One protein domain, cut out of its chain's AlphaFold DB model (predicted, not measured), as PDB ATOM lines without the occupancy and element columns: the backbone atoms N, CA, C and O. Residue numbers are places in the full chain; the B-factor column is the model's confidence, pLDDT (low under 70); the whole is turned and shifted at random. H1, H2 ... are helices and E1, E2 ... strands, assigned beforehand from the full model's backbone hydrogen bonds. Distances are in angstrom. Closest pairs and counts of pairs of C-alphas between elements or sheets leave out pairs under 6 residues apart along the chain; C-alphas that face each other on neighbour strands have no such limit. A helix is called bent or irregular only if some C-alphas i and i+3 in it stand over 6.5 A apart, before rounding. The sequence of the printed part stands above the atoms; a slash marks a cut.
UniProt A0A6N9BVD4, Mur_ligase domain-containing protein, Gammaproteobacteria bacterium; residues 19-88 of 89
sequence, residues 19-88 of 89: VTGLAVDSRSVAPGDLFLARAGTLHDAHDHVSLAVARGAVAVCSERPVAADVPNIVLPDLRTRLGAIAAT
ATOM      1  N   VAL A  19     131.690 152.915 164.115       81.75
ATOM      2  CA  VAL A  19     130.922 152.648 162.897       81.75
ATOM      3  C   VAL A  19     130.419 151.209 162.944       81.75
ATOM      4  O   VAL A  19     131.221 150.276 162.995       81.75
ATOM      5  N   THR A  20     129.101 151.022 162.910       80.88
ATOM      6  CA  THR A  20     128.464 149.693 162.969       80.88
ATOM      7  C   THR A  20     128.133 149.114 161.597       80.88
ATOM      8  O   THR A  20     127.870 147.919 161.492       80.88
ATOM      9  N   GLY A  21     128.157 149.937 160.549       82.94
ATOM     10  CA  GLY A  21     127.841 149.520 159.189       82.94
ATOM     11  C   GLY A  21     128.219 150.560 158.138       82.94
ATOM     12  O   GLY A  21     128.749 151.634 158.438       82.94
ATOM     13  N   LEU A  22     127.995 150.210 156.872       84.94
ATOM     14  CA  LEU A  22     128.337 151.033 155.716       84.94
ATOM     15  C   LEU A  22     127.094 151.288 154.867       84.94
ATOM     16  O   LEU A  22     126.427 150.347 154.437       84.94
ATOM     17  N   ALA A  23     126.858 152.550 154.522       86.50
ATOM     18  CA  ALA A  23     125.775 152.937 153.629       86.50
ATOM     19  C   ALA A  23     126.318 153.734 152.436       86.50
ATOM     20  O   ALA A  23     126.953 154.771 152.596       86.50
ATOM     21  N   VAL A  24     126.053 153.265 151.215       83.56
ATOM     22  CA  VAL A  24     126.409 153.969 149.961       83.56
ATOM     23  C   VAL A  24     125.260 154.795 149.384       83.56
ATOM     24  O   VAL A  24     125.459 155.563 148.447       83.56
ATOM     25  N   ASP A  25     124.056 154.615 149.923       84.25
ATOM     26  CA  ASP A  25     122.844 155.333 149.547       84.25
ATOM     27  C   ASP A  25     122.286 155.997 150.804       84.25
ATOM     28  O   ASP A  25     122.067 155.331 151.817       84.25
ATOM     29  N   SER A  26     122.076 157.313 150.750       81.81
ATOM     30  CA  SER A  26     121.617 158.103 151.896       81.81
ATOM     31  C   SER A  26     120.232 157.664 152.380       81.81
ATOM     32  O   SER A  26     119.897 157.900 153.535       81.81
ATOM     33  N   ARG A  27     119.429 156.982 151.547       82.25
ATOM     34  CA  ARG A  27     118.103 156.459 151.920       82.25
ATOM     35  C   ARG A  27     118.185 155.141 152.687       82.25
ATOM     36  O   ARG A  27     117.228 154.806 153.380       82.25
ATOM     37  N   SER A  28     119.298 154.421 152.590       84.75
ATOM     38  CA  SER A  28     119.524 153.157 153.305       84.75
ATOM     39  C   SER A  28     120.333 153.322 154.589       84.75
ATOM     40  O   SER A  28     120.562 152.333 155.271       84.75
ATOM     41  N   VAL A  29     120.757 154.545 154.920       89.88
ATOM     42  CA  VAL A  29     121.497 154.836 156.154       89.88
ATOM     43  C   VAL A  29     120.667 154.443 157.371       89.88
ATOM     44  O   VAL A  29     119.512 154.878 157.503       89.88
ATOM     45  N   ALA A  30     121.294 153.672 158.257       86.62
ATOM     46  CA  ALA A  30     120.822 153.380 159.597       86.62
ATOM     47  C   ALA A  30     121.662 154.125 160.659       86.62
ATOM     48  O   ALA A  30     122.787 154.561 160.387       86.62
ATOM     49  N   PRO A  31     121.136 154.278 161.885       86.50
ATOM     50  CA  PRO A  31     121.892 154.838 162.999       86.50
ATOM     51  C   PRO A  31     123.179 154.048 163.262       86.50
ATOM     52  O   PRO A  31     123.120 152.833 163.440       86.50
ATOM     53  N   GLY A  32     124.323 154.736 163.315       84.75
ATOM     54  CA  GLY A  32     125.639 154.108 163.511       84.75
ATOM     55  C   GLY A  32     126.404 153.803 162.219       84.75
ATOM     56  O   GLY A  32     127.574 153.419 162.277       84.75
ATOM     57  N   ASP A  33     125.794 154.017 161.051       88.25
ATOM     58  CA  ASP A  33     126.467 153.783 159.775       88.25
ATOM     59  C   ASP A  33     127.449 154.898 159.404       88.25
ATOM     60  O   ASP A  33     127.266 156.082 159.713       88.25
ATOM     61  N   LEU A  34     128.473 154.509 158.647       86.75
ATOM     62  CA  LEU A  34     129.319 155.421 157.894       86.75
ATOM     63  C   LEU A  34     128.749 155.588 156.484       86.75
ATOM     64  O   LEU A  34     128.642 154.630 155.708       86.75
ATOM     65  N   PHE A  35     128.410 156.828 156.140       88.44
ATOM     66  CA  PHE A  35     127.871 157.164 154.831       88.44
ATOM     67  C   PHE A  35     128.986 157.434 153.814       88.44
ATOM     68  O   PHE A  35     129.817 158.320 154.001       88.44
ATOM     69  N   LEU A  36     128.989 156.695 152.706       85.56
ATOM     70  CA  LEU A  36     129.943 156.830 151.606       85.56
ATOM     71  C   LEU A  36     129.374 157.760 150.527       85.56
ATOM     72  O   LEU A  36     128.732 157.322 149.567       85.56
ATOM     73  N   ALA A  37     129.643 159.057 150.666       80.75
ATOM     74  CA  ALA A  37     129.238 160.088 149.722       80.75
ATOM     75  C   ALA A  37     130.108 160.034 148.455       80.75
ATOM     76  O   ALA A  37     131.139 160.702 148.324       80.75
ATOM     77  N   ARG A  38     129.675 159.225 147.489       74.12
ATOM     78  CA  ARG A  38     130.270 159.191 146.147       74.12
ATOM     79  C   ARG A  38     129.895 160.462 145.390       74.12
ATOM     80  O   ARG A  38     128.735 160.870 145.406       74.12
ATOM     81  N   ALA A  39     130.851 161.052 144.674       62.22
ATOM     82  CA  ALA A  39     130.549 162.135 143.751       62.22
ATOM     83  C   ALA A  39     129.650 161.605 142.617       62.22
ATOM     84  O   ALA A  39     130.101 160.908 141.708       62.22
ATOM     85  N   GLY A  40     128.353 161.896 142.700       56.03
ATOM     86  CA  GLY A  40     127.442 161.767 141.571       56.03
ATOM     87  C   GLY A  40     127.668 162.931 140.611       56.03
ATOM     88  O   GLY A  40     127.849 164.065 141.042       56.03
ATOM     89  N   THR A  41     127.635 162.670 139.309       43.56
ATOM     90  CA  THR A  41     127.797 163.683 138.251       43.56
ATOM     91  C   THR A  41     126.667 164.720 138.187       43.56
ATOM     92  O   THR A  41     126.767 165.657 137.407       43.56
ATOM     93  N   LEU A  42     125.596 164.558 138.973       48.28
ATOM     94  CA  LEU A  42     124.337 165.293 138.808       48.28
ATOM     95  C   LEU A  42     123.703 165.828 140.099       48.28
ATOM     96  O   LEU A  42     122.755 166.598 140.000       48.28
ATOM     97  N   HIS A  43     124.167 165.427 141.285       53.03
ATOM     98  CA  HIS A  43     123.518 165.815 142.538       53.03
ATOM     99  C   HIS A  43     124.548 166.284 143.558       53.03
ATOM    100  O   HIS A  43     125.540 165.592 143.816       53.03
ATOM    101  N   ASP A  44     124.315 167.470 144.113       64.00
ATOM    102  CA  ASP A  44     125.139 168.062 145.151       64.00
ATOM    103  C   ASP A  44     125.234 167.105 146.339       64.00
ATOM    104  O   ASP A  44     124.254 166.823 147.025       64.00
ATOM    105  N   ALA A  45     126.446 166.610 146.602       64.19
ATOM    106  CA  ALA A  45     126.728 165.696 147.709       64.19
ATOM    107  C   ALA A  45     126.228 166.232 149.067       64.19
ATOM    108  O   ALA A  45     125.995 165.451 149.981       64.19
ATOM    109  N   HIS A  46     126.018 167.545 149.178       68.19
ATOM    110  CA  HIS A  46     125.446 168.217 150.338       68.19
ATOM    111  C   HIS A  46     124.049 167.718 150.731       68.19
ATOM    112  O   HIS A  46     123.805 167.526 151.924       68.19
ATOM    113  N   ASP A  47     123.151 167.480 149.769       74.69
ATOM    114  CA  ASP A  47     121.792 166.996 150.062       74.69
ATOM    115  C   ASP A  47     121.845 165.578 150.646       74.69
ATOM    116  O   ASP A  47     121.294 165.287 151.708       74.69
ATOM    117  N   HIS A  48     122.654 164.720 150.020       80.19
ATOM    118  CA  HIS A  48     122.827 163.341 150.457       80.19
ATOM    119  C   HIS A  48     123.491 163.241 151.832       80.19
ATOM    120  O   HIS A  48     123.099 162.401 152.641       80.19
ATOM    121  N   VAL A  49     124.486 164.089 152.098       83.88
ATOM    122  CA  VAL A  49     125.189 164.152 153.385       83.88
ATOM    123  C   VAL A  49     124.253 164.636 154.485       83.88
ATOM    124  O   VAL A  49     124.182 164.006 155.535       83.88
ATOM    125  N   SER A  50     123.480 165.691 154.223       84.62
ATOM    126  CA  SER A  50     122.502 166.214 155.183       84.62
ATOM    127  C   SER A  50     121.440 165.164 155.518       84.62
ATOM    128  O   SER A  50     121.141 164.941 156.691       84.62
ATOM    129  N   LEU A  51     120.927 164.456 154.506       86.44
ATOM    130  CA  LEU A  51     119.973 163.366 154.701       86.44
ATOM    131  C   LEU A  51     120.584 162.194 155.484       86.44
ATOM    132  O   LEU A  51     119.935 161.655 156.375       86.44
ATOM    133  N   ALA A  52     121.818 161.796 155.171       87.75
ATOM    134  CA  ALA A  52     122.496 160.706 155.867       87.75
ATOM    135  C   ALA A  52     122.707 161.025 157.354       87.75
ATOM    136  O   ALA A  52     122.375 160.207 158.211       87.75
ATOM    137  N   VAL A  53     123.181 162.233 157.668       87.19
ATOM    138  CA  VAL A  53     123.343 162.693 159.055       87.19
ATOM    139  C   VAL A  53     121.997 162.709 159.779       87.19
ATOM    140  O   VAL A  53     121.889 162.164 160.875       87.19
ATOM    141  N   ALA A  54     120.940 163.225 159.142       87.81
ATOM    142  CA  ALA A  54     119.596 163.244 159.722       87.81
ATOM    143  C   ALA A  54     119.032 161.841 160.025       87.81
ATOM    144  O   ALA A  54     118.196 161.689 160.913       87.81
ATOM    145  N   ARG A  55     119.486 160.805 159.308       87.75
ATOM    146  CA  ARG A  55     119.096 159.402 159.541       87.75
ATOM    147  C   ARG A  55     119.946 158.690 160.594       87.75
ATOM    148  O   ARG A  55     119.622 157.564 160.961       87.75
ATOM    149  N   GLY A  56     120.996 159.339 161.090       86.81
ATOM    150  CA  GLY A  56     121.869 158.802 162.130       86.81
ATOM    151  C   GLY A  56     123.207 158.270 161.625       86.81
ATOM    152  O   GLY A  56     123.846 157.503 162.346       86.81
ATOM    153  N   ALA A  57     123.653 158.667 160.426       89.00
ATOM    154  CA  ALA A  57     125.046 158.446 160.049       89.00
ATOM    155  C   ALA A  57     125.954 159.132 161.072       89.00
ATOM    156  O   ALA A  57     125.824 160.330 161.320       89.00
ATOM    157  N   VAL A  58     126.882 158.376 161.646       88.81
ATOM    158  CA  VAL A  58     127.807 158.882 162.673       88.81
ATOM    159  C   VAL A  58     129.082 159.459 162.067       88.81
ATOM    160  O   VAL A  58     129.832 160.150 162.748       88.81
ATOM    161  N   ALA A  59     129.328 159.186 160.786       86.94
ATOM    162  CA  ALA A  59     130.444 159.721 160.023       86.94
ATOM    163  C   ALA A  59     130.144 159.681 158.519       86.94
ATOM    164  O   ALA A  59     129.326 158.890 158.037       86.94
ATOM    165  N   VAL A  60     130.841 160.527 157.766       86.88
ATOM    166  CA  VAL A  60     130.725 160.627 156.307       86.88
ATOM    167  C   VAL A  60     132.099 160.430 155.689       86.88
ATOM    168  O   VAL A  60     133.073 161.017 156.142       86.88
ATOM    169  N   CYS A  61     132.188 159.633 154.632       84.94
ATOM    170  CA  CYS A  61     133.391 159.485 153.826       84.94
ATOM    171  C   CYS A  61     133.119 159.978 152.407       84.94
ATOM    172  O   CYS A  61     132.157 159.552 151.767       84.94
ATOM    173  N   SER A  62     133.949 160.890 151.918       83.25
ATOM    174  CA  SER A  62     133.733 161.600 150.658       83.25
ATOM    175  C   SER A  62     135.056 161.863 149.939       83.25
ATOM    176  O   SER A  62     136.114 161.888 150.555       83.25
ATOM    177  N   GLU A  63     135.036 162.059 148.620       79.19
ATOM    178  CA  GLU A  63     136.273 162.340 147.857       79.19
ATOM    179  C   GLU A  63     136.767 163.786 148.019       79.19
ATOM    180  O   GLU A  63     137.889 164.116 147.641       79.19
ATOM    181  N   ARG A  64     135.931 164.660 148.587       76.75
ATOM    182  CA  ARG A  64     136.201 166.083 148.801       76.75
ATOM    183  C   ARG A  64     135.625 166.526 150.142       76.75
ATOM    184  O   ARG A  64     134.619 165.959 150.551       76.75
ATOM    185  N   PRO A  65     136.175 167.564 150.789       75.75
ATOM    186  CA  PRO A  65     135.569 168.132 151.985       75.75
ATOM    187  C   PRO A  65     134.099 168.501 151.737       75.75
ATOM    188  O   PRO A  65     133.759 169.121 150.731       75.75
ATOM    189  N   VAL A  66     133.247 168.113 152.674       78.75
ATOM    190  CA  VAL A  66     131.825 168.454 152.758       78.75
ATOM    191  C   VAL A  66     131.567 169.008 154.149       78.75
ATOM    192  O   VAL A  66     132.175 168.540 155.119       78.75
ATOM    193  N   ALA A  67     130.702 170.014 154.246       77.88
ATOM    194  CA  ALA A  67     130.285 170.530 155.539       77.88
ATOM    195  C   ALA A  67     129.199 169.608 156.109       77.88
ATOM    196  O   ALA A  67     128.143 169.430 155.502       77.88
ATOM    197  N   ALA A  68     129.494 169.002 157.255       78.94
ATOM    198  CA  ALA A  68     128.608 168.114 157.992       78.94
ATOM    199  C   ALA A  68     128.855 168.299 159.492       78.94
ATOM    200  O   ALA A  68     129.966 168.641 159.892       78.94
ATOM    201  N   ASP A  69     127.831 168.044 160.306       82.31
ATOM    202  CA  ASP A  69     127.926 168.099 161.775       82.31
ATOM    203  C   ASP A  69     128.634 166.864 162.371       82.31
ATOM    204  O   ASP A  69     128.934 166.798 163.557       82.31
ATOM    205  N   VAL A  70     128.929 165.875 161.525       84.81
ATOM    206  CA  VAL A  70     129.614 164.631 161.883       84.81
ATOM    207  C   VAL A  70     131.025 164.593 161.297       84.81
ATOM    208  O   VAL A  70     131.292 165.278 160.302       84.81
ATOM    209  N   PRO A  71     131.928 163.761 161.848       86.19
ATOM    210  CA  PRO A  71     133.255 163.558 161.288       86.19
ATOM    211  C   PRO A  71     133.210 163.255 159.789       86.19
ATOM    212  O   PRO A  71     132.511 162.347 159.331       86.19
ATOM    213  N   ASN A  72     133.992 164.020 159.031       83.00
ATOM    214  CA  ASN A  72     134.142 163.845 157.598       83.00
ATOM    215  C   ASN A  72     135.536 163.307 157.263       83.00
ATOM    216  O   ASN A  72     136.558 163.937 157.542       83.00
ATOM    217  N   ILE A  73     135.559 162.147 156.623       83.06
ATOM    218  CA  ILE A  73     136.748 161.478 156.124       83.06
ATOM    219  C   ILE A  73     136.865 161.779 154.634       83.06
ATOM    220  O   ILE A  73     136.074 161.311 153.816       83.06
ATOM    221  N   VAL A  74     137.893 162.539 154.268       82.19
ATOM    222  CA  VAL A  74     138.197 162.798 152.862       82.19
ATOM    223  C   VAL A  74     139.099 161.686 152.340       82.19
ATOM    224  O   VAL A  74     140.274 161.614 152.700       82.19
ATOM    225  N   LEU A  75     138.549 160.808 151.502       79.94
ATOM    226  CA  LEU A  75     139.275 159.701 150.893       79.94
ATOM    227  C   LEU A  75     139.253 159.828 149.363       79.94
ATOM    228  O   LEU A  75     138.219 159.559 148.751       79.94
ATOM    229  N   PRO A  76     140.378 160.201 148.725       77.81
ATOM    230  CA  PRO A  76     140.476 160.192 147.270       77.81
ATOM    231  C   PRO A  76     140.331 158.770 146.708       77.81
ATOM    232  O   PRO A  76     140.682 157.784 147.365       77.81
ATOM    233  N   ASP A  77     139.814 158.675 145.481       76.19
ATOM    234  CA  ASP A  77     139.527 157.415 144.783       76.19
ATOM    235  C   ASP A  77     138.558 156.503 145.552       76.19
ATOM    236  O   ASP A  77     138.666 155.269 145.504       76.19
ATOM    237  N   LEU A  78     137.594 157.100 146.265       77.12
ATOM    238  CA  LEU A  78     136.623 156.372 147.083       77.12
ATOM    239  C   LEU A  78     135.930 155.285 146.262       77.12
ATOM    240  O   LEU A  78     135.762 154.166 146.738       77.12
ATOM    241  N   ARG A  79     135.596 155.578 145.000       72.94
ATOM    242  CA  ARG A  79     134.970 154.618 144.081       72.94
ATOM    243  C   ARG A  79     135.812 153.357 143.865       72.94
ATOM    244  O   ARG A  79     135.255 152.265 143.821       72.94
ATOM    245  N   THR A  80     137.125 153.507 143.728       76.62
ATOM    246  CA  THR A  80     138.058 152.394 143.490       76.62
ATOM    247  C   THR A  80     138.317 151.616 144.776       76.62
ATOM    248  O   THR A  80     138.453 150.394 144.753       76.62
ATOM    249  N   ARG A  81     138.340 152.308 145.918       76.31
ATOM    250  CA  ARG A  81     138.584 151.702 147.235       76.31
ATOM    251  C   ARG A  81     137.340 151.082 147.862       76.31
ATOM    252  O   ARG A  81     137.477 150.273 148.773       76.31
ATOM    253  N   LEU A  82     136.149 151.404 147.361       74.94
ATOM    254  CA  LEU A  82     134.877 150.969 147.936       74.94
ATOM    255  C   LEU A  82     134.770 149.448 148.063       74.94
ATOM    256  O   LEU A  82     134.324 148.963 149.093       74.94
ATOM    257  N   GLY A  83     135.238 148.696 147.061       73.19
ATOM    258  CA  GLY A  83     135.252 147.231 147.121       73.19
ATOM    259  C   GLY A  83     136.158 146.686 148.229       73.19
ATOM    260  O   GLY A  83     135.782 145.750 148.922       73.19
ATOM    261  N   ALA A  84     137.322 147.305 148.446       75.56
ATOM    262  CA  ALA A  84     138.230 146.921 149.525       75.56
ATOM    263  C   ALA A  84     137.673 147.298 150.909       75.56
ATOM    264  O   ALA A  84     137.804 146.529 151.857       75.56
ATOM    265  N   ILE A  85     137.015 148.459 151.012       73.31
ATOM    266  CA  ILE A  85     136.340 148.915 152.234       73.31
ATOM    267  C   ILE A  85     135.193 147.958 152.580       73.31
ATOM    268  O   ILE A  85     135.151 147.445 153.691       73.31
ATOM    269  N   ALA A  86     134.317 147.664 151.617       70.69
ATOM    270  CA  ALA A  86     133.175 146.774 151.807       70.69
ATOM    271  C   ALA A  86     133.589 145.332 152.137       70.69
ATOM    272  O   ALA A  86     132.882 144.665 152.870       70.69
ATOM    273  N   ALA A  87     134.736 144.856 151.646       72.56
ATOM    274  CA  ALA A  87     135.251 143.527 151.986       72.56
ATOM    275  C   ALA A  87     135.816 143.419 153.418       72.56
ATOM    276  O   ALA A  87     136.191 142.328 153.839       72.56
ATOM    277  N   THR A  88     135.944 144.538 154.139       67.50
ATOM    278  CA  THR A  88     136.511 144.586 155.501       67.50
ATOM    279  C   THR A  88     135.428 144.614 156.592       67.50
ATOM    280  O   THR A  88     135.767 144.502 157.771       67.50
TER     281      THR A  88
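What this domain is: This is residues 19 to 88 of the 89 residues of the protein "Mur_ligase domain-containing protein" of Gammaproteobacteria bacterium (UniProt A0A6N9BVD4). A small, twisted sheet of four parallel strands has one helix on each face: H1 covers E2 and E3 on one face, and H2, sitting farther out, lies over the other. The printed part has 70 residues, with E1, E2, H1, E3, E4 and H2 in that order along the chain. The sheet's order is E1, E2, E3, E4, and the class is mixed, helices and strands, with under half of the residues in named elements. The whole is compact, with a radius of gyration of the C-alphas of 10.8 A and spans of 27 by 27 by 19 A.

Where its parts are: E1 is residues 21 to 23, 6.8 A long, from C-alpha 21 at (127.841, 149.520, 159.189). E2 is residues 33 to 37, 12.2 A. H1 is residues 45 to 54, 14.2 A. E3 is residues 59 to 62, 10.1 A, and E4 is residues 72 to 74, 6.3 A. H2, residues 78 to 86, 11.2 A, ends with C-alpha 86 at (133.175, 146.774, 151.807); it is only just irregular, with C-alphas 80 and 83 6.9 A apart.

How they stand to each other: N 34 and O 21 of E1 and E2 are within hydrogen-bond range at 2.9 A, N 37 and O 61 of E2 and E3 at 2.8 A, and N 73 and O 60 of E3 and E4 at 2.8 A. E2, H1 and E3 form a strand-helix-strand unit, two parallel neighbour strands with a helix between, and its crossover is right-handed. H1 is on the sheet at a height of 9.4 A, over E2 and E3, along the strands; its closest C-alphas to E2 are those of Ala 45 and Ala 37, 6.5 A apart. H2 is on the opposite face at a height of 10.0 A, only just over E2, on which 3 of its C-alphas fall; the closest C-alphas of H2 and E3 are those of Leu 78 and Ser 62, 7.0 A apart. Every O i to N i+4 pair is within hydrogen-bond range in H1, and 3 of 5 are in H2.

The domain as a whole: The farthest C-alphas, those of Leu 42 and Thr 88, are 29.3 A apart. The printed part has no cut and no long link. Its mean pLDDT is 78.9; residues 39 to 46 and residue 88 are under 70.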